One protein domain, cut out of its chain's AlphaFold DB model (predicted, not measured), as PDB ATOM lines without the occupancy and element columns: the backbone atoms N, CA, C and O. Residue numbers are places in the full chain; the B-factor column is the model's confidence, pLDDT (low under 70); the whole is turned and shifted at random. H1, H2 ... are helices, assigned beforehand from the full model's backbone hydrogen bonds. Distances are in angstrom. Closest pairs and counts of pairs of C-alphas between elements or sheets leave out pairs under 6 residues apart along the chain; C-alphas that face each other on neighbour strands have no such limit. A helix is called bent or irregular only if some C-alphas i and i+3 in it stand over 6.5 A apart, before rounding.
ATOM      1  N   LEU A 202     148.821 137.761 182.293       95.44
ATOM      2  CA  LEU A 202     149.679 136.604 182.025       95.44
ATOM      3  C   LEU A 202     148.971 135.472 181.262       95.44
ATOM      4  O   LEU A 202     149.647 134.757 180.534       95.44
ATOM      5  N   ASN A 203     147.639 135.329 181.336       93.56
ATOM      6  CA  ASN A 203     146.913 134.323 180.539       93.56
ATOM      7  C   ASN A 203     146.513 134.805 179.128       93.56
ATOM      8  O   ASN A 203     145.745 134.132 178.447       93.56
ATOM      9  N   VAL A 204     147.040 135.938 178.639       88.88
ATOM     10  CA  VAL A 204     146.735 136.470 177.287       88.88
ATOM     11  C   VAL A 204     147.135 135.507 176.152       88.88
ATOM     12  O   VAL A 204     146.624 135.636 175.040       88.88
ATOM     13  N   SER A 205     148.008 134.531 176.429       89.00
ATOM     14  CA  SER A 205     148.394 133.466 175.488       89.00
ATOM     15  C   SER A 205     147.717 132.111 175.757       89.00
ATOM     16  O   SER A 205     148.088 131.129 175.120       89.00
ATOM     17  N   GLU A 206     146.747 132.046 176.681       92.19
ATOM     18  CA  GLU A 206     146.035 130.821 177.106       92.19
ATOM     19  C   GLU A 206     146.976 129.695 177.616       92.19
ATOM     20  O   GLU A 206     146.638 128.512 177.578       92.19
ATOM     21  N   ASP A 207     148.181 130.048 178.093       95.06
ATOM     22  CA  ASP A 207     149.253 129.106 178.456       95.06
ATOM     23  C   ASP A 207     149.599 129.071 179.959       95.06
ATOM     24  O   ASP A 207     150.253 128.136 180.427       95.06
ATOM     25  N   PHE A 208     149.139 130.044 180.755       97.31
ATOM     26  CA  PHE A 208     149.591 130.221 182.141       97.31
ATOM     27  C   PHE A 208     149.238 129.028 183.046       97.31
ATOM     28  O   PHE A 208     150.043 128.620 183.890       97.31
ATOM     29  N   LEU A 209     148.059 128.421 182.875       97.31
ATOM     30  CA  LEU A 209     147.644 127.268 183.683       97.31
ATOM     31  C   LEU A 209     148.469 126.003 183.395       97.31
ATOM     32  O   LEU A 209     148.741 125.223 184.320       97.31
ATOM     33  N   ASP A 210     148.902 125.807 182.150       96.50
ATOM     34  CA  ASP A 210     149.792 124.705 181.782       96.50
ATOM     35  C   ASP A 210     151.245 125.017 182.198       96.50
ATOM     36  O   ASP A 210     151.898 124.156 182.792       96.50
ATOM     37  N   THR A 211     151.694 126.275 182.091       96.06
ATOM     38  CA  THR A 211     152.965 126.763 182.660       96.06
ATOM     39  C   THR A 211     153.094 126.457 184.161       96.06
ATOM     40  O   THR A 211     154.110 125.919 184.613       96.06
ATOM     41  N   ILE A 212     152.055 126.724 184.960       96.38
ATOM     42  CA  ILE A 212     152.029 126.368 186.393       96.38
ATOM     43  C   ILE A 212     152.031 124.844 186.605       96.38
ATOM     44  O   ILE A 212     152.636 124.346 187.562       96.38
ATOM     45  N   THR A 213     151.372 124.098 185.716       95.56
ATOM     46  CA  THR A 213     151.264 122.632 185.770       95.56
ATOM     47  C   THR A 213     152.598 121.934 185.478       95.56
ATOM     48  O   THR A 213     152.909 120.939 186.141       95.56
ATOM     49  N   GLU A 214     153.397 122.447 184.538       95.19
ATOM     50  CA  GLU A 214     154.688 121.872 184.134       95.19
ATOM     51  C   GLU A 214     155.863 122.387 184.987       95.19
ATOM     52  O   GLU A 214     156.608 121.605 185.595       95.19
ATOM     53  N   TYR A 215     156.032 123.707 185.090       95.88
ATOM     54  CA  TYR A 215     157.288 124.298 185.558       95.88
ATOM     55  C   TYR A 215     157.429 124.414 187.084       95.88
ATOM     56  O   TYR A 215     158.542 124.600 187.587       95.88
ATOM     57  N   GLY A 216     156.362 124.199 187.862       92.62
ATOM     58  CA  GLY A 216     156.377 124.379 189.323       92.62
ATOM     59  C   GLY A 216     157.404 123.542 190.098       92.62
ATOM     60  O   GLY A 216     157.861 123.930 191.177       92.62
ATOM     61  N   THR A 217     157.854 122.409 189.550       92.25
ATOM     62  CA  THR A 217     158.970 121.650 190.144       92.25
ATOM     63  C   THR A 217     160.336 122.302 189.929       92.25
ATOM     64  O   THR A 217     161.208 122.149 190.783       92.25
ATOM     65  N   GLN A 218     160.520 123.075 188.861       94.12
ATOM     66  CA  GLN A 218     161.754 123.816 188.598       94.12
ATOM     67  C   GLN A 218     161.861 125.034 189.526       94.12
ATOM     68  O   GLN A 218     162.897 125.236 190.160       94.12
ATOM     69  N   PHE A 219     160.759 125.768 189.710       95.38
ATOM     70  CA  PHE A 219     160.682 126.902 190.640       95.38
ATOM     71  C   PHE A 219     161.046 126.481 192.075       95.38
ATOM     72  O   PHE A 219     161.887 127.110 192.720       95.38
ATOM     73  N   ARG A 220     160.525 125.330 192.537       93.00
ATOM     74  CA  ARG A 220     160.874 124.748 193.845       93.00
ATOM     75  C   ARG A 220     162.348 124.339 193.966       93.00
ATOM     76  O   ARG A 220     162.914 124.520 195.043       93.00
ATOM     77  N   LYS A 221     162.992 123.808 192.912       92.06
ATOM     78  CA  LYS A 221     164.447 123.510 192.934       92.06
ATOM     79  C   LYS A 221     165.269 124.776 193.176       92.06
ATOM     80  O   LYS A 221     166.216 124.756 193.956       92.06
ATOM     81  N   LEU A 222     164.879 125.869 192.522       94.62
ATOM     82  CA  LEU A 222     165.490 127.189 192.672       94.62
ATOM     83  C   LEU A 222     165.155 127.861 194.019       94.62
ATOM     84  O   LEU A 222     165.759 128.871 194.363       94.62
ATOM     85  N   GLY A 223     164.229 127.295 194.801       94.00
ATOM     86  CA  GLY A 223     163.798 127.826 196.096       94.00
ATOM     87  C   GLY A 223     162.849 129.025 196.010       94.00
ATOM     88  O   GLY A 223     162.596 129.656 197.035       94.00
ATOM     89  N   LEU A 224     162.345 129.339 194.813       96.50
ATOM     90  CA  LEU A 224     161.443 130.462 194.559       96.50
ATOM     91  C   LEU A 224     160.075 130.221 195.207       96.50
ATOM     92  O   LEU A 224     159.541 129.111 195.141       96.50
ATOM     93  N   SER A 225     159.486 131.268 195.786       95.50
ATOM     94  CA  SER A 225     158.059 131.272 196.130       95.50
ATOM     95  C   SER A 225     157.189 131.433 194.874       95.50
ATOM     96  O   SER A 225     157.671 131.877 193.829       95.50
ATOM     97  N   GLY A 226     155.892 131.112 194.957       95.94
ATOM     98  CA  GLY A 226     154.949 131.363 193.861       95.94
ATOM     99  C   GLY A 226     154.932 132.819 193.369       95.94
ATOM    100  O   GLY A 226     155.101 133.024 192.165       95.94
ATOM    101  N   PRO A 227     154.824 133.827 194.262       97.56
ATOM    102  CA  PRO A 227     154.956 135.237 193.892       97.56
ATOM    103  C   PRO A 227     156.265 135.580 193.167       97.56
ATOM    104  O   PRO A 227     156.261 136.407 192.264       97.56
ATOM    105  N   GLU A 228     157.390 134.954 193.526       97.69
ATOM    106  CA  GLU A 228     158.679 135.201 192.862       97.69
ATOM    107  C   GLU A 228     158.759 134.553 191.483       97.69
ATOM    108  O   GLU A 228     159.204 135.194 190.537       97.69
ATOM    109  N   ALA A 229     158.326 133.299 191.346       97.38
ATOM    110  CA  ALA A 229     158.368 132.593 190.069       97.38
ATOM    111  C   ALA A 229     157.441 133.247 189.033       97.38
ATOM    112  O   ALA A 229     157.867 133.546 187.919       97.38
ATOM    113  N   ILE A 230     156.200 133.543 189.430       97.94
ATOM    114  CA  ILE A 230     155.223 134.241 188.585       97.94
ATOM    115  C   ILE A 230     155.648 135.706 188.377       97.94
ATOM    116  O   ILE A 230     155.434 136.262 187.306       97.94
ATOM    117  N   GLY A 231     156.334 136.314 189.349       97.75
ATOM    118  CA  GLY A 231     156.915 137.653 189.239       97.75
ATOM    119  C   GLY A 231     158.073 137.769 188.241       97.75
ATOM    120  O   GLY A 231     158.144 138.749 187.504       97.75
ATOM    121  N   LEU A 232     158.951 136.763 188.159       97.62
ATOM    122  CA  LEU A 232     159.986 136.686 187.119       97.62
ATOM    123  C   LEU A 232     159.344 136.495 185.734       97.62
ATOM    124  O   LEU A 232     159.716 137.185 184.788       97.62
ATOM    125  N   ILE A 233     158.329 135.630 185.621       97.56
ATOM    126  CA  ILE A 233     157.544 135.463 184.383       97.56
ATOM    127  C   ILE A 233     156.909 136.798 183.960       97.56
ATOM    128  O   ILE A 233     157.063 137.207 182.812       97.56
ATOM    129  N   ASN A 234     156.287 137.523 184.894       97.44
ATOM    130  CA  ASN A 234     155.715 138.852 184.663       97.44
ATOM    131  C   ASN A 234     156.762 139.859 184.159       97.44
ATOM    132  O   ASN A 234     156.524 140.552 183.175       97.44
ATOM    133  N   GLN A 235     157.952 139.895 184.771       96.62
ATOM    134  CA  GLN A 235     159.062 140.737 184.310       96.62
ATOM    135  C   GLN A 235     159.480 140.422 182.863       96.62
ATOM    136  O   GLN A 235     159.726 141.355 182.103       96.62
ATOM    137  N   ALA A 236     159.522 139.149 182.455       95.25
ATOM    138  CA  ALA A 236     159.828 138.780 181.070       95.25
ATOM    139  C   ALA A 236     158.696 139.125 180.090       95.25
ATOM    140  O   ALA A 236     158.967 139.710 179.041       95.25
ATOM    141  N   VAL A 237     157.436 138.814 180.418       94.88
ATOM    142  CA  VAL A 237     156.277 139.104 179.550       94.88
ATOM    143  C   VAL A 237     156.114 140.616 179.345       94.88
ATOM    144  O   VAL A 237     156.017 141.077 178.210       94.88
ATOM    145  N   LEU A 238     156.218 141.420 180.412       93.38
ATOM    146  CA  LEU A 238     156.214 142.890 180.323       93.38
ATOM    147  C   LEU A 238     157.414 143.457 179.542       93.38
ATOM    148  O   LEU A 238     157.333 144.566 179.012       93.38
ATOM    149  N   ALA A 239     158.515 142.709 179.451       92.88
ATOM    150  CA  ALA A 239     159.694 143.058 178.663       92.88
ATOM    151  C   ALA A 239     159.656 142.542 177.210       92.88
ATOM    152  O   ALA A 239     160.598 142.792 176.456       92.88
ATOM    153  N   GLY A 240     158.578 141.864 176.800       90.19
ATOM    154  CA  GLY A 240     158.366 141.400 175.428       90.19
ATOM    155  C   GLY A 240     158.742 139.942 175.151       90.19
ATOM    156  O   GLY A 240     158.867 139.580 173.981       90.19
ATOM    157  N   ALA A 241     158.905 139.099 176.179       93.00
ATOM    158  CA  ALA A 241     158.880 137.648 175.979       93.00
ATOM    159  C   ALA A 241     157.517 137.214 175.406       93.00
ATOM    160  O   ALA A 241     156.491 137.831 175.695       93.00
ATOM    161  N   ARG A 242     157.519 136.163 174.574       90.75
ATOM    162  CA  ARG A 242     156.365 135.762 173.747       90.75
ATOM    163  C   ARG A 242     155.107 135.453 174.567       90.75
ATOM    164  O   ARG A 242     154.023 135.878 174.182       90.75
ATOM    165  N   ASP A 243     155.280 134.687 175.637       94.19
ATOM    166  CA  ASP A 243     154.237 134.087 176.469       94.19
ATOM    167  C   ASP A 243     154.834 133.604 177.810       94.19
ATOM    168  O   ASP A 243     155.997 133.900 178.123       94.19
ATOM    169  N   THR A 244     154.042 132.921 178.647       96.31
ATOM    170  CA  THR A 244     154.503 132.482 179.975       96.31
ATOM    171  C   THR A 244     155.356 131.218 179.911       96.31
ATOM    172  O   THR A 244     156.297 131.106 180.698       96.31
ATOM    173  N   ASP A 245     155.095 130.334 178.945       95.06
ATOM    174  CA  ASP A 245     155.887 129.151 178.598       95.06
ATOM    175  C   ASP A 245     157.346 129.529 178.324       95.06
ATOM    176  O   ASP A 245     158.250 129.075 179.024       95.06
ATOM    177  N   VAL A 246     157.595 130.459 177.396       94.50
ATOM    178  CA  VAL A 246     158.959 130.879 177.030       94.50
ATOM    179  C   VAL A 246     159.729 131.460 178.222       94.50
ATOM    180  O   VAL A 246     160.919 131.168 178.385       94.50
ATOM    181  N   ALA A 247     159.058 132.223 179.091       95.62
ATOM    182  CA  ALA A 247     159.644 132.770 180.314       95.62
ATOM    183  C   ALA A 247     159.909 131.696 181.387       95.62
ATOM    184  O   ALA A 247     160.967 131.697 182.026       95.62
ATOM    185  N   ALA A 248     158.979 130.761 181.577       96.31
ATOM    186  CA  ALA A 248     159.111 129.664 182.525       96.31
ATOM    187  C   ALA A 248     160.155 128.628 182.079       96.31
ATOM    188  O   ALA A 248     160.895 128.103 182.918       96.31
ATOM    189  N   ASP A 249     160.293 128.389 180.775       95.50
ATOM    190  CA  ASP A 249     161.288 127.479 180.219       95.50
ATOM    191  C   ASP A 249     162.717 128.024 180.357       95.50
ATOM    192  O   ASP A 249     163.645 127.265 180.637       95.50
ATOM    193  N   ALA A 250     162.906 129.348 180.298       95.12
ATOM    194  CA  ALA A 250     164.197 129.963 180.618       95.12
ATOM    195  C   ALA A 250     164.565 129.732 182.096       95.12
ATOM    196  O   ALA A 250     165.707 129.398 182.419       95.12
ATOM    197  N   ILE A 251     163.584 129.817 183.003       95.81
ATOM    198  CA  ILE A 251     163.758 129.482 184.426       95.81
ATOM    199  C   ILE A 251     164.000 127.965 184.610       95.81
ATOM    200  O   ILE A 251     164.797 127.564 185.466       95.81
ATOM    201  N   LYS A 252     163.397 127.099 183.778       95.00
ATOM    202  CA  LYS A 252     163.684 125.653 183.722       95.00
ATOM    203  C   LYS A 252     165.119 125.383 183.283       95.00
ATOM    204  O   LYS A 252     165.810 124.658 184.000       95.00
ATOM    205  N   GLU A 253     165.580 125.953 182.169       94.88
ATOM    206  CA  GLU A 253     166.967 125.815 181.712       94.88
ATOM    207  C   GLU A 253     167.924 126.312 182.792       94.88
ATOM    208  O   GLU A 253     168.821 125.564 183.169       94.88
ATOM    209  N   PHE A 254     167.683 127.479 183.397       93.69
ATOM    210  CA  PHE A 254     168.485 127.965 184.524       93.69
ATOM    211  C   PHE A 254     168.555 126.949 185.672       93.69
ATOM    212  O   PHE A 254     169.646 126.608 186.125       93.69
ATOM    213  N   SER A 255     167.421 126.358 186.074       92.44
ATOM    214  CA  SER A 255     167.371 125.300 187.102       92.44
ATOM    215  C   SER A 255     168.135 124.014 186.748       92.44
ATOM    216  O   SER A 255     168.433 123.216 187.640       92.44
ATOM    217  N   ILE A 256     168.435 123.797 185.465       92.06
ATOM    218  CA  ILE A 256     169.262 122.695 184.967       92.06
ATOM    219  C   ILE A 256     170.729 123.136 184.936       92.06
ATOM    220  O   ILE A 256     171.567 122.472 185.545       92.06
ATOM    221  N   ARG A 257     171.042 124.271 184.293       90.69
ATOM    222  CA  ARG A 257     172.409 124.793 184.120       90.69
ATOM    223  C   ARG A 257     173.120 124.978 185.446       90.69
ATOM    224  O   ARG A 257     174.238 124.495 185.585       90.69
ATOM    225  N   VAL A 258     172.469 125.571 186.451       86.81
ATOM    226  CA  VAL A 258     173.126 125.864 187.742       86.81
ATOM    227  C   VAL A 258     173.566 124.628 188.541       86.81
ATOM    228  O   VAL A 258     174.266 124.771 189.543       86.81
ATOM    229  N   VAL A 259     173.200 123.420 188.095       86.06
ATOM    230  CA  VAL A 259     173.666 122.133 188.640       86.06
ATOM    231  C   VAL A 259     174.207 121.170 187.567       86.06
ATOM    232  O   VAL A 259     174.485 120.015 187.889       86.06
ATOM    233  N   ASP A 260     174.385 121.600 186.308       88.00
ATOM    234  CA  ASP A 260     174.827 120.711 185.214       88.00
ATOM    235  C   ASP A 260     176.325 120.358 185.276       88.00
ATOM    236  O   ASP A 260     176.760 119.369 184.681       88.00
ATOM    237  N   GLY A 261     177.116 121.148 186.012       85.50
ATOM    238  CA  GLY A 261     178.564 120.971 186.152       85.50
ATOM    239  C   GLY A 261     179.340 121.134 184.839       85.50
ATOM    240  O   GLY A 261     180.500 120.720 184.758       85.50
ATOM    241  N   SER A 262     178.722 121.699 183.798       89.81
ATOM    242  CA  SER A 262     179.343 121.867 182.489       89.81
ATOM    243  C   SER A 262     180.454 122.913 182.539       89.81
ATOM    244  O   SER A 262     180.432 123.856 183.335       89.81
ATOM    245  N   LYS A 263     181.446 122.767 181.653       91.69
ATOM    246  CA  LYS A 263     182.587 123.688 181.590       91.69
ATOM    247  C   LYS A 263     182.135 125.141 181.380       91.69
ATOM    248  O   LYS A 263     182.665 126.029 182.035       91.69
ATOM    249  N   SER A 264     181.130 125.359 180.531       90.56
ATOM    250  CA  SER A 264     180.516 126.666 180.267       90.56
ATOM    251  C   SER A 264     179.859 127.277 181.505       90.56
ATOM    252  O   SER A 264     180.126 128.438 181.801       90.56
ATOM    253  N   THR A 265     179.071 126.511 182.268       91.31
ATOM    254  CA  THR A 265     178.462 126.994 183.522       91.31
ATOM    255  C   THR A 265     179.542 127.352 184.546       91.31
ATOM    256  O   THR A 265     179.489 128.407 185.172       91.31
ATOM    257  N   VAL A 266     180.563 126.500 184.692       92.88
ATOM    258  CA  VAL A 266     181.671 126.715 185.637       92.88
ATOM    259  C   VAL A 266     182.507 127.945 185.265       92.88
ATOM    260  O   VAL A 266     182.903 128.691 186.158       92.88
ATOM    261  N   GLU A 267     182.759 128.186 183.976       92.50
ATOM    262  CA  GLU A 267     183.453 129.390 183.500       92.50
ATOM    263  C   GLU A 267     182.584 130.649 183.685       92.50
ATOM    264  O   GLU A 267     183.081 131.642 184.209       92.50
ATOM    265  N   ALA A 268     181.279 130.595 183.387       93.81
ATOM    266  CA  ALA A 268     180.354 131.706 183.633       93.81
ATOM    267  C   ALA A 268     180.253 132.077 185.126       93.81
ATOM    268  O   ALA A 268     180.323 133.254 185.478       93.81
ATOM    269  N   PHE A 269     180.166 131.084 186.020       95.12
ATOM    270  CA  PHE A 269     180.200 131.307 187.468       95.12
ATOM    271  C   PHE A 269     181.504 131.963 187.933       95.12
ATOM    272  O   PHE A 269     181.456 132.846 188.785       95.12
ATOM    273  N   GLN A 270     182.654 131.576 187.367       92.75
ATOM    274  CA  GLN A 270     183.944 132.193 187.695       92.75
ATOM    275  C   GLN A 270     184.022 133.652 187.232       92.75
ATOM    276  O   GLN A 270     184.526 134.484 187.986       92.75
ATOM    277  N   THR A 271     183.490 133.986 186.051       93.38
ATOM    278  CA  THR A 271     183.413 135.379 185.572       93.38
ATOM    279  C   THR A 271     182.488 136.231 186.445       93.38
ATOM    280  O   THR A 271     182.845 137.352 186.795       93.38
ATOM    281  N   LEU A 272     181.360 135.673 186.900       94.75
ATOM    282  CA  LEU A 272     180.469 136.292 187.893       94.75
ATOM    283  C   LEU A 272     181.052 136.317 189.329       94.75
ATOM    284  O   LEU A 272     180.383 136.767 190.254       94.75
ATOM    285  N   GLY A 273     182.280 135.832 189.549       94.94
ATOM    286  CA  GLY A 273     182.968 135.872 190.847       94.94
ATOM    287  C   GLY A 273     182.593 134.764 191.843       94.94
ATOM    288  O   GLY A 273     183.072 134.780 192.979       94.94
ATOM    289  N   PHE A 274     181.780 133.782 191.444       95.69
ATOM    290  CA  PHE A 274     181.308 132.697 192.308       95.69
ATOM    291  C   PHE A 274     182.153 131.420 192.215       95.69
ATOM    292  O   PHE A 274     182.795 131.107 191.212       95.69
ATOM    293  N   ASN A 275     182.091 130.610 193.275       93.06
ATOM    294  CA  ASN A 275     182.631 129.256 193.273       93.06
ATOM    295  C   ASN A 275     181.545 128.238 192.877       93.06
ATOM    296  O   ASN A 275     180.522 128.119 193.552       93.06
ATOM    297  N   ALA A 276     181.792 127.468 191.814       89.25
ATOM    298  CA  ALA A 276     180.832 126.494 191.291       89.25
ATOM    299  C   ALA A 276     180.476 125.375 192.291       89.25
ATOM    300  O   ALA A 276     179.308 124.993 192.386       89.25
ATOM    301  N   ASP A 277     181.439 124.884 193.082       88.31
ATOM    302  CA  ASP A 277     181.169 123.864 194.103       88.31
ATOM    303  C   ASP A 277     180.325 124.423 195.256       88.31
ATOM    304  O   ASP A 277     179.654 123.655 195.943       88.31
ATOM    305  N   ASP A 278     180.399 125.723 195.547       92.62
ATOM    306  CA  ASP A 278     179.566 126.373 196.559       92.62
ATOM    307  C   ASP A 278     178.138 126.582 196.045       92.62
ATOM    308  O   ASP A 278     177.195 126.088 196.664       92.62
ATOM    309  N   LEU A 279     177.976 127.181 194.859       91.69
ATOM    310  CA  LEU A 279     176.668 127.332 194.210       91.69
ATOM    311  C   LEU A 279     175.949 125.986 194.059       91.69
ATOM    312  O   LEU A 279     174.791 125.869 194.452       91.69
ATOM    313  N   THR A 280     176.646 124.939 193.609       87.69
ATOM    314  CA  THR A 280     176.070 123.587 193.488       87.69
ATOM    315  C   THR A 280     175.554 123.066 194.836       87.69
ATOM    316  O   THR A 280     174.475 122.478 194.895       87.69
ATOM    317  N   LYS A 281     176.264 123.318 195.949       90.19
ATOM    318  CA  LYS A 281     175.795 122.960 197.304       90.19
ATOM    319  C   LYS A 281     174.610 123.819 197.746       90.19
ATOM    320  O   LYS A 281     173.697 123.291 198.381       90.19
ATOM    321  N   ARG A 282     174.596 125.113 197.413       93.81
ATOM    322  CA  ARG A 282     173.488 126.029 197.725       93.81
ATOM    323  C   ARG A 282     172.202 125.599 197.014       93.81
ATOM    324  O   ARG A 282     171.178 125.453 197.676       93.81
ATOM    325  N   PHE A 283     172.277 125.275 195.722       91.38
ATOM    326  CA  PHE A 283     171.154 124.720 194.960       91.38
ATOM    327  C   PHE A 283     170.740 123.322 195.440       91.38
ATOM    328  O   PHE A 283     169.554 123.083 195.643       91.38
ATOM    329  N   ALA A 284     171.687 122.424 195.736       88.69
ATOM    330  CA  ALA A 284     171.381 121.102 196.295       88.69
ATOM    331  C   ALA A 284     170.773 121.143 197.714       88.69
ATOM    332  O   ALA A 284     170.124 120.183 198.128       88.69
ATOM    333  N   THR A 285     170.958 122.241 198.455       91.44
ATOM    334  CA  THR A 285     170.301 122.484 199.753       91.44
ATOM    335  C   THR A 285     168.847 122.946 199.579       91.44
ATOM    336  O   THR A 285     168.008 122.673 200.436       91.44
ATOM    337  N   GLY A 286     168.528 123.607 198.460       89.62
ATOM    338  CA  GLY A 286     167.187 124.100 198.148       89.62
ATOM    339  C   GLY A 286     166.736 125.286 199.011       89.62
ATOM    340  O   GLY A 286     167.520 125.912 199.733       89.62
ATOM    341  N   GLY A 287     165.439 125.602 198.919       91.62
ATOM    342  CA  GLY A 287     164.766 126.603 199.754       91.62
ATOM    343  C   GLY A 287     165.460 127.969 199.763       91.62
ATOM    344  O   GLY A 287     165.985 128.417 198.747       91.62
ATOM    345  N   ALA A 288     165.506 128.620 200.928       95.12
ATOM    346  CA  ALA A 288     166.111 129.947 201.085       95.12
ATOM    347  C   ALA A 288     167.591 130.017 200.641       95.12
ATOM    348  O   ALA A 288     168.034 131.054 200.154       95.12
ATOM    349  N   THR A 289     168.353 128.925 200.772       95.56
ATOM    350  CA  THR A 289     169.772 128.872 200.380       95.56
ATOM    351  C   THR A 289     169.948 128.858 198.858       95.56
ATOM    352  O   THR A 289     170.833 129.550 198.347       95.56
ATOM    353  N   ALA A 290     169.084 128.127 198.145       95.12
ATOM    354  CA  ALA A 290     168.998 128.160 196.686       95.12
ATOM    355  C   ALA A 290     168.441 129.503 196.190       95.12
ATOM    356  O   ALA A 290     169.058 130.134 195.339       95.12
ATOM    357  N   ARG A 291     167.359 130.005 196.798       95.94
ATOM    358  CA  ARG A 291     166.729 131.293 196.456       95.94
ATOM    359  C   ARG A 291     167.710 132.458 196.543       95.94
ATOM    360  O   ARG A 291     167.759 133.290 195.644       95.94
ATOM    361  N   ALA A 292     168.533 132.493 197.591       96.25
ATOM    362  CA  ALA A 292     169.606 133.474 197.707       96.25
ATOM    363  C   ALA A 292     170.653 133.328 196.586       96.25
ATOM    364  O   ALA A 292     171.171 134.329 196.115       96.25
ATOM    365  N   ALA A 293     170.956 132.106 196.129       95.56
ATOM    366  CA  ALA A 293     171.888 131.891 195.016       95.56
ATOM    367  C   ALA A 293     171.311 132.358 193.667       95.56
ATOM    368  O   ALA A 293     172.063 132.842 192.827       95.56
ATOM    369  N   VAL A 294     169.987 132.266 193.469       95.88
ATOM    370  CA  VAL A 294     169.304 132.881 192.316       95.88
ATOM    371  C   VAL A 294     169.439 134.402 192.357       95.88
ATOM    372  O   VAL A 294     169.834 134.997 191.359       95.88
ATOM    373  N   GLY A 295     169.148 135.022 193.506       95.31
ATOM    374  CA  GLY A 295     169.257 136.473 193.691       95.31
ATOM    375  C   GLY A 295     170.677 136.987 193.460       95.31
ATOM    376  O   GLY A 295     170.869 137.903 192.665       95.31
ATOM    377  N   ASP A 296     171.671 136.335 194.070       95.12
ATOM    378  CA  ASP A 296     173.093 136.636 193.869       95.12
ATOM    379  C   ASP A 296     173.482 136.573 192.375       95.12
ATOM    380  O   ASP A 296     174.089 137.506 191.849       95.12
ATOM    381  N   LEU A 297     173.108 135.495 191.670       94.69
ATOM    382  CA  LEU A 297     173.459 135.298 190.258       94.69
ATOM    383  C   LEU A 297     172.776 136.312 189.330       94.69
ATOM    384  O   LEU A 297     173.458 136.929 188.516       94.69
ATOM    385  N   LEU A 298     171.460 136.518 189.455       93.88
ATOM    386  CA  LEU A 298     170.735 137.529 188.670       93.88
ATOM    387  C   LEU A 298     171.266 138.942 188.958       93.88
ATOM    388  O   LEU A 298     171.424 139.751 188.042       93.88
ATOM    389  N   GLY A 299     171.598 139.220 190.222       92.75
ATOM    390  CA  GLY A 299     172.167 140.483 190.673       92.75
ATOM    391  C   GLY A 299     173.530 140.793 190.054       92.75
ATOM    392  O   GLY A 299     173.744 141.927 189.632       92.75
ATOM    393  N   GLU A 300     174.444 139.821 189.954       94.06
ATOM    394  CA  GLU A 300     175.727 140.033 189.262       94.06
ATOM    395  C   GLU A 300     175.571 140.068 187.731       94.06
ATOM    396  O   GLU A 300     176.171 140.929 187.090       94.06
ATOM    397  N   ILE A 301     174.712 139.227 187.134       91.88
ATOM    398  CA  ILE A 301     174.421 139.266 185.685       91.88
ATOM    399  C   ILE A 301     173.945 140.665 185.264       91.88
ATOM    400  O   ILE A 301     174.395 141.202 184.251       91.88
ATOM    401  N   ASN A 302     173.073 141.294 186.054       89.75
ATOM    402  CA  ASN A 302     172.537 142.620 185.748       89.75
ATOM    403  C   ASN A 302     173.507 143.791 185.981       89.75
ATOM    404  O   ASN A 302     173.181 144.911 185.592       89.75
ATOM    405  N   LYS A 303     174.707 143.552 186.527       92.06
ATOM    406  CA  LYS A 303     175.779 144.562 186.643       92.06
ATOM    407  C   LYS A 303     176.757 144.560 185.465       92.06
ATOM    408  O   LYS A 303     177.618 145.435 185.403       92.06
ATOM    409  N   ILE A 304     176.657 143.598 184.546       91.31
ATOM    410  CA  ILE A 304     177.541 143.521 183.377       91.31
ATOM    411  C   ILE A 304     177.139 144.603 182.364       91.31
ATOM    412  O   ILE A 304     176.065 144.529 181.765       91.31
ATOM    413  N   GLU A 305     178.008 145.598 182.162       89.81
ATOM    414  CA  GLU A 305     177.794 146.688 181.194       89.81
ATOM    415  C   GLU A 305     178.110 146.291 179.739       89.81
ATOM    416  O   GLU A 305     177.553 146.887 178.815       89.81
ATOM    417  N   ASP A 306     178.987 145.304 179.503       91.25
ATOM    418  CA  ASP A 306     179.293 144.819 178.149       91.25
ATOM    419  C   ASP A 306     178.211 143.821 177.681       91.25
ATOM    420  O   ASP A 306     178.104 142.722 178.239       91.25
ATOM    421  N   PRO A 307     177.414 144.144 176.643       87.19
ATOM    422  CA  PRO A 307     176.352 143.262 176.172       87.19
ATOM    423  C   PRO A 307     176.886 141.956 175.564       87.19
ATOM    424  O   PRO A 307     176.164 140.966 175.539       87.19
ATOM    425  N   VAL A 308     178.133 141.904 175.088       89.00
ATOM    426  CA  VAL A 308     178.732 140.671 174.553       89.00
ATOM    427  C   VAL A 308     179.079 139.712 175.691       89.00
ATOM    428  O   VAL A 308     178.785 138.520 175.598       89.00
ATOM    429  N   GLU A 309     179.647 140.225 176.784       90.62
ATOM    430  CA  GLU A 309     179.933 139.430 177.984       90.62
ATOM    431  C   GLU A 309     178.636 138.986 178.674       90.62
ATOM    432  O   GLU A 309     178.477 137.798 178.976       90.62
ATOM    433  N   LYS A 310     177.660 139.896 178.821       90.31
ATOM    434  CA  LYS A 310     176.352 139.575 179.407       90.31
ATOM    435  C   LYS A 310     175.621 138.502 178.603       90.31
ATOM    436  O   LYS A 310     175.175 137.518 179.188       90.31
ATOM    437  N   ASN A 311     175.571 138.624 177.275       89.81
ATOM    438  CA  ASN A 311     174.924 137.633 176.409       89.81
ATOM    439  C   ASN A 311     175.662 136.282 176.418       89.81
ATOM    440  O   ASN A 311     175.022 135.234 176.364       89.81
ATOM    441  N   SER A 312     176.995 136.279 176.538       90.50
ATOM    442  CA  SER A 312     177.777 135.041 176.670       90.50
ATOM    443  C   SER A 312     177.486 134.304 177.983       90.50
ATOM    444  O   SER A 312     177.425 133.075 177.996       90.50
ATOM    445  N   ILE A 313     177.308 135.036 179.086       92.88
ATOM    446  CA  ILE A 313     176.958 134.472 180.398       92.88
ATOM    447  C   ILE A 313     175.483 134.049 180.437       92.88
ATOM    448  O   ILE A 313     175.174 132.972 180.943       92.88
ATOM    449  N   ALA A 314     174.585 134.834 179.836       91.38
ATOM    450  CA  ALA A 314     173.178 134.485 179.668       91.38
ATOM    451  C   ALA A 314     173.006 133.167 178.897       91.38
ATOM    452  O   ALA A 314     172.382 132.244 179.409       91.38
ATOM    453  N   LEU A 315     173.643 133.023 177.731       92.06
ATOM    454  CA  LEU A 315     173.619 131.788 176.938       92.06
ATOM    455  C   LEU A 315     174.183 130.578 177.710       92.06
ATOM    456  O   LEU A 315     173.680 129.463 177.577       92.06
ATOM    457  N   ALA A 316     175.207 130.779 178.547       92.62
ATOM    458  CA  ALA A 316     175.775 129.715 179.377       92.62
ATOM    459  C   ALA A 316     174.848 129.279 180.529       92.62
ATOM    460  O   ALA A 316     174.831 128.098 180.878       92.62
ATOM    461  N   LEU A 317     174.084 130.210 181.116       92.88
ATOM    462  CA  LEU A 317     173.261 129.965 182.309       92.88
ATOM    463  C   LEU A 317     171.772 129.730 182.019       92.88
ATOM    464  O   LEU A 317     171.111 129.105 182.837       92.88
ATOM    465  N   PHE A 318     171.253 130.156 180.868       93.50
ATOM    466  CA  PHE A 318     169.858 129.970 180.438       93.50
ATOM    467  C   PHE A 318     169.739 129.105 179.170       93.50
ATOM    468  O   PHE A 318     168.637 128.836 178.698       93.50
ATOM    469  N   GLY A 319     170.865 128.626 178.624       90.94
ATOM    470  CA  GLY A 319     170.888 127.813 177.409       90.94
ATOM    471  C   GLY A 319     170.366 128.570 176.185       90.94
ATOM    472  O   GLY A 319     170.307 129.798 176.166       90.94
ATOM    473  N   THR A 320     169.951 127.826 175.159       88.06
ATOM    474  CA  THR A 320     169.368 128.392 173.929       88.06
ATOM    475  C   THR A 320     168.071 129.158 174.170       88.06
ATOM    476  O   THR A 320     167.724 129.994 173.351       88.06
ATOM    477  N   GLN A 321     167.389 128.955 175.302       88.56
ATOM    478  CA  GLN A 321     166.171 129.696 175.642       88.56
ATOM    479  C   GLN A 321     166.436 131.198 175.870       88.56
ATOM    480  O   GLN A 321     165.519 132.010 175.786       88.56
ATOM    481  N   PHE A 322     167.698 131.598 176.079       86.81
ATOM    482  CA  PHE A 322     168.110 133.002 175.985       86.81
ATOM    483  C   PHE A 322     167.874 133.602 174.583       86.81
ATOM    484  O   PHE A 322     167.583 134.789 174.480       86.81
ATOM    485  N   GLU A 323     167.963 132.812 173.509       85.88
ATOM    486  CA  GLU A 323     167.729 133.285 172.138       85.88
ATOM    487  C   GLU A 323     166.240 133.598 171.891       85.88
ATOM    488  O   GLU A 323     165.935 134.553 171.178       85.88
ATOM    489  N   ASP A 324     165.328 132.859 172.539       87.00
ATOM    490  CA  ASP A 324     163.876 133.096 172.508       87.00
ATOM    491  C   ASP A 324     163.414 134.187 173.500       87.00
ATOM    492  O   ASP A 324     162.469 134.920 173.204       87.00
ATOM    493  N   LEU A 325     164.078 134.343 174.658       86.12
ATOM    494  CA  LEU A 325     163.795 135.438 175.605       86.12
ATOM    495  C   LEU A 325     164.384 136.784 175.150       86.12
ATOM    496  O   LEU A 325     163.823 137.844 175.432       86.12
ATOM    497  N   GLY A 326     165.542 136.753 174.488       85.31
ATOM    498  CA  GLY A 326     166.290 137.931 174.064       85.31
ATOM    499  C   GLY A 326     166.517 138.938 175.197       85.31
ATOM    500  O   GLY A 326     166.908 138.589 176.315       85.31
ATOM    501  N   ASP A 327     166.241 140.212 174.908       85.81
ATOM    502  CA  ASP A 327     166.453 141.308 175.855       85.81
ATOM    503  C   ASP A 327     165.550 141.248 177.101       85.81
ATOM    504  O   ASP A 327     165.874 141.902 178.097       85.81
ATOM    505  N   ALA A 328     164.470 140.454 177.102       89.50
ATOM    506  CA  ALA A 328     163.575 140.324 178.253       89.50
ATOM    507  C   ALA A 328     164.276 139.726 179.487       89.50
ATOM    508  O   ALA A 328     163.946 140.082 180.620       89.50
ATOM    509  N   LEU A 329     165.321 138.909 179.285       87.69
ATOM    510  CA  LEU A 329     166.130 138.357 180.377       87.69
ATOM    511  C   LEU A 329     166.801 139.452 181.225       87.69
ATOM    512  O   LEU A 329     167.031 139.263 182.418       87.69
ATOM    513  N   ASN A 330     167.069 140.627 180.642       86.88
ATOM    514  CA  ASN A 330     167.657 141.758 181.360       86.88
ATOM    515  C   ASN A 330     166.745 142.343 182.453       86.88
ATOM    516  O   ASN A 330     167.232 143.135 183.254       86.88
ATOM    517  N   GLN A 331     165.453 141.990 182.481       89.81
ATOM    518  CA  GLN A 331     164.500 142.459 183.494       89.81
ATOM    519  C   GLN A 331     164.293 141.472 184.654       89.81
ATOM    520  O   GLN A 331     163.597 141.817 185.605       89.81
ATOM    521  N   PHE A 332     164.900 140.276 184.621       92.75
ATOM    522  CA  PHE A 332     164.843 139.329 185.741       92.75
ATOM    523  C   PHE A 332     165.536 139.911 186.984       92.75
ATOM    524  O   PHE A 332     166.764 139.885 187.100       92.75
ATOM    525  N   ASN A 333     164.737 140.397 187.935       94.06
ATOM    526  CA  ASN A 333     165.173 140.858 189.247       94.06
ATOM    527  C   ASN A 333     164.336 140.192 190.347       94.06
ATOM    528  O   ASN A 333     163.171 140.536 190.548       94.06
ATOM    529  N   LEU A 334     164.953 139.272 191.096       95.38
ATOM    530  CA  LEU A 334     164.291 138.503 192.152       95.38
ATOM    531  C   LEU A 334     163.805 139.357 193.336       95.38
ATOM    532  O   LEU A 334     162.839 138.969 193.994       95.38
ATOM    533  N   ASP A 335     164.446 140.497 193.607       92.75
ATOM    534  CA  ASP A 335     164.065 141.371 194.723       92.75
ATOM    535  C   ASP A 335     162.737 142.097 194.441       92.75
ATOM    536  O   ASP A 335     161.884 142.196 195.323       92.75
TER     537      ASP A 335
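This is residues 202 to 335 of the 983 residues of the protein "PhageMin_Tail domain-containing protein" of Nocardia vulneris (UniProt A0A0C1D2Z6). A rounded, compact body of short helices is built round H4, which lies near its middle with H2 side by side with it; H3, H9 and H8 stand crosswise to H4 and meet it one after another along its length. H1 is at one end of the body, and at the other end H5 packs on H8 while H6 folds back into H7 as a helical hairpin. After H9, residues 332 to 335 belong to no named helix, and the first and last printed C-alphas, those of Leu 202 and Asp 335, are 19.8 A apart. The printed part has 134 residues with nine named helices, H1 to H9 in order, and no named strand, the class all helix. The radius of gyration of the C-alphas is 13.7 A, and the spans are 40 by 32 by 24 A.

H1, residues 202 to 205, begins at C-alpha 202 (149.679, 136.604, 182.025). H2 is residues 208 to 221, 19.6 A long, and H3 is residues 226 to 238, 17.8 A. H4 is residues 244 to 257, 19.9 A, beginning at C-alpha 244 (154.503, 132.482, 179.975). H5 is residues 263 to 271 and H6 residues 276 to 285. H7, residues 287 to 301, is the longest, 21.2 A. H8 is residues 307 to 318, and H9, residues 321 to 331, ends at C-alpha 331 (164.500, 142.459, 183.494). H1, H2 and H9 are irregular: C-alphas 202 and 205 are 7.4 A apart, 214 and 217 7.4 A, and 324 and 327 9.2 A.

H4 is the hub, touching five helices. H2 touches it at a shallow tilt of 19 degrees, the same way, the closest C-alphas being those of Thr 211 and Asp 245, 5.5 A apart. H3 touches H4 at a steep tilt of 63 degrees, closest at Ile 233 and Ala 247, C-alphas 5.3 A apart. H9 and H8 each touch H4 about perpendicular, at 82 degrees, with closest C-alphas Ala 250 and Gln 321, 5.4 A, and Phe 254 and Phe 318, 4.8 A. H1 only just touches H4, with 3 pairs of C-alphas within 8 A, closest at Leu 202 and Thr 244, 6.7 A. H5 touches H8, closest C-alphas Ala 268 and Ile 313, 5.4 A. The hairpin of H6 and H7 has C-alphas Phe 283 and Ala 290 4.4 A apart; H4 and H7 are apart. Every O i to N i+4 pair is within hydrogen-bond range in H3 to H8, 7 of 10 in H2 and 2 of 7 in H9, where 5 of 8 O i to N i+3 pairs are; H1 is too short for an i+4 pair.

The C-alphas farthest apart, Val 204 and Asp 277, are 40.3 A apart. The printed part has no cut, and its links are tight. Mean pLDDT of the printed part is 92.7, and no printed residue is under 70.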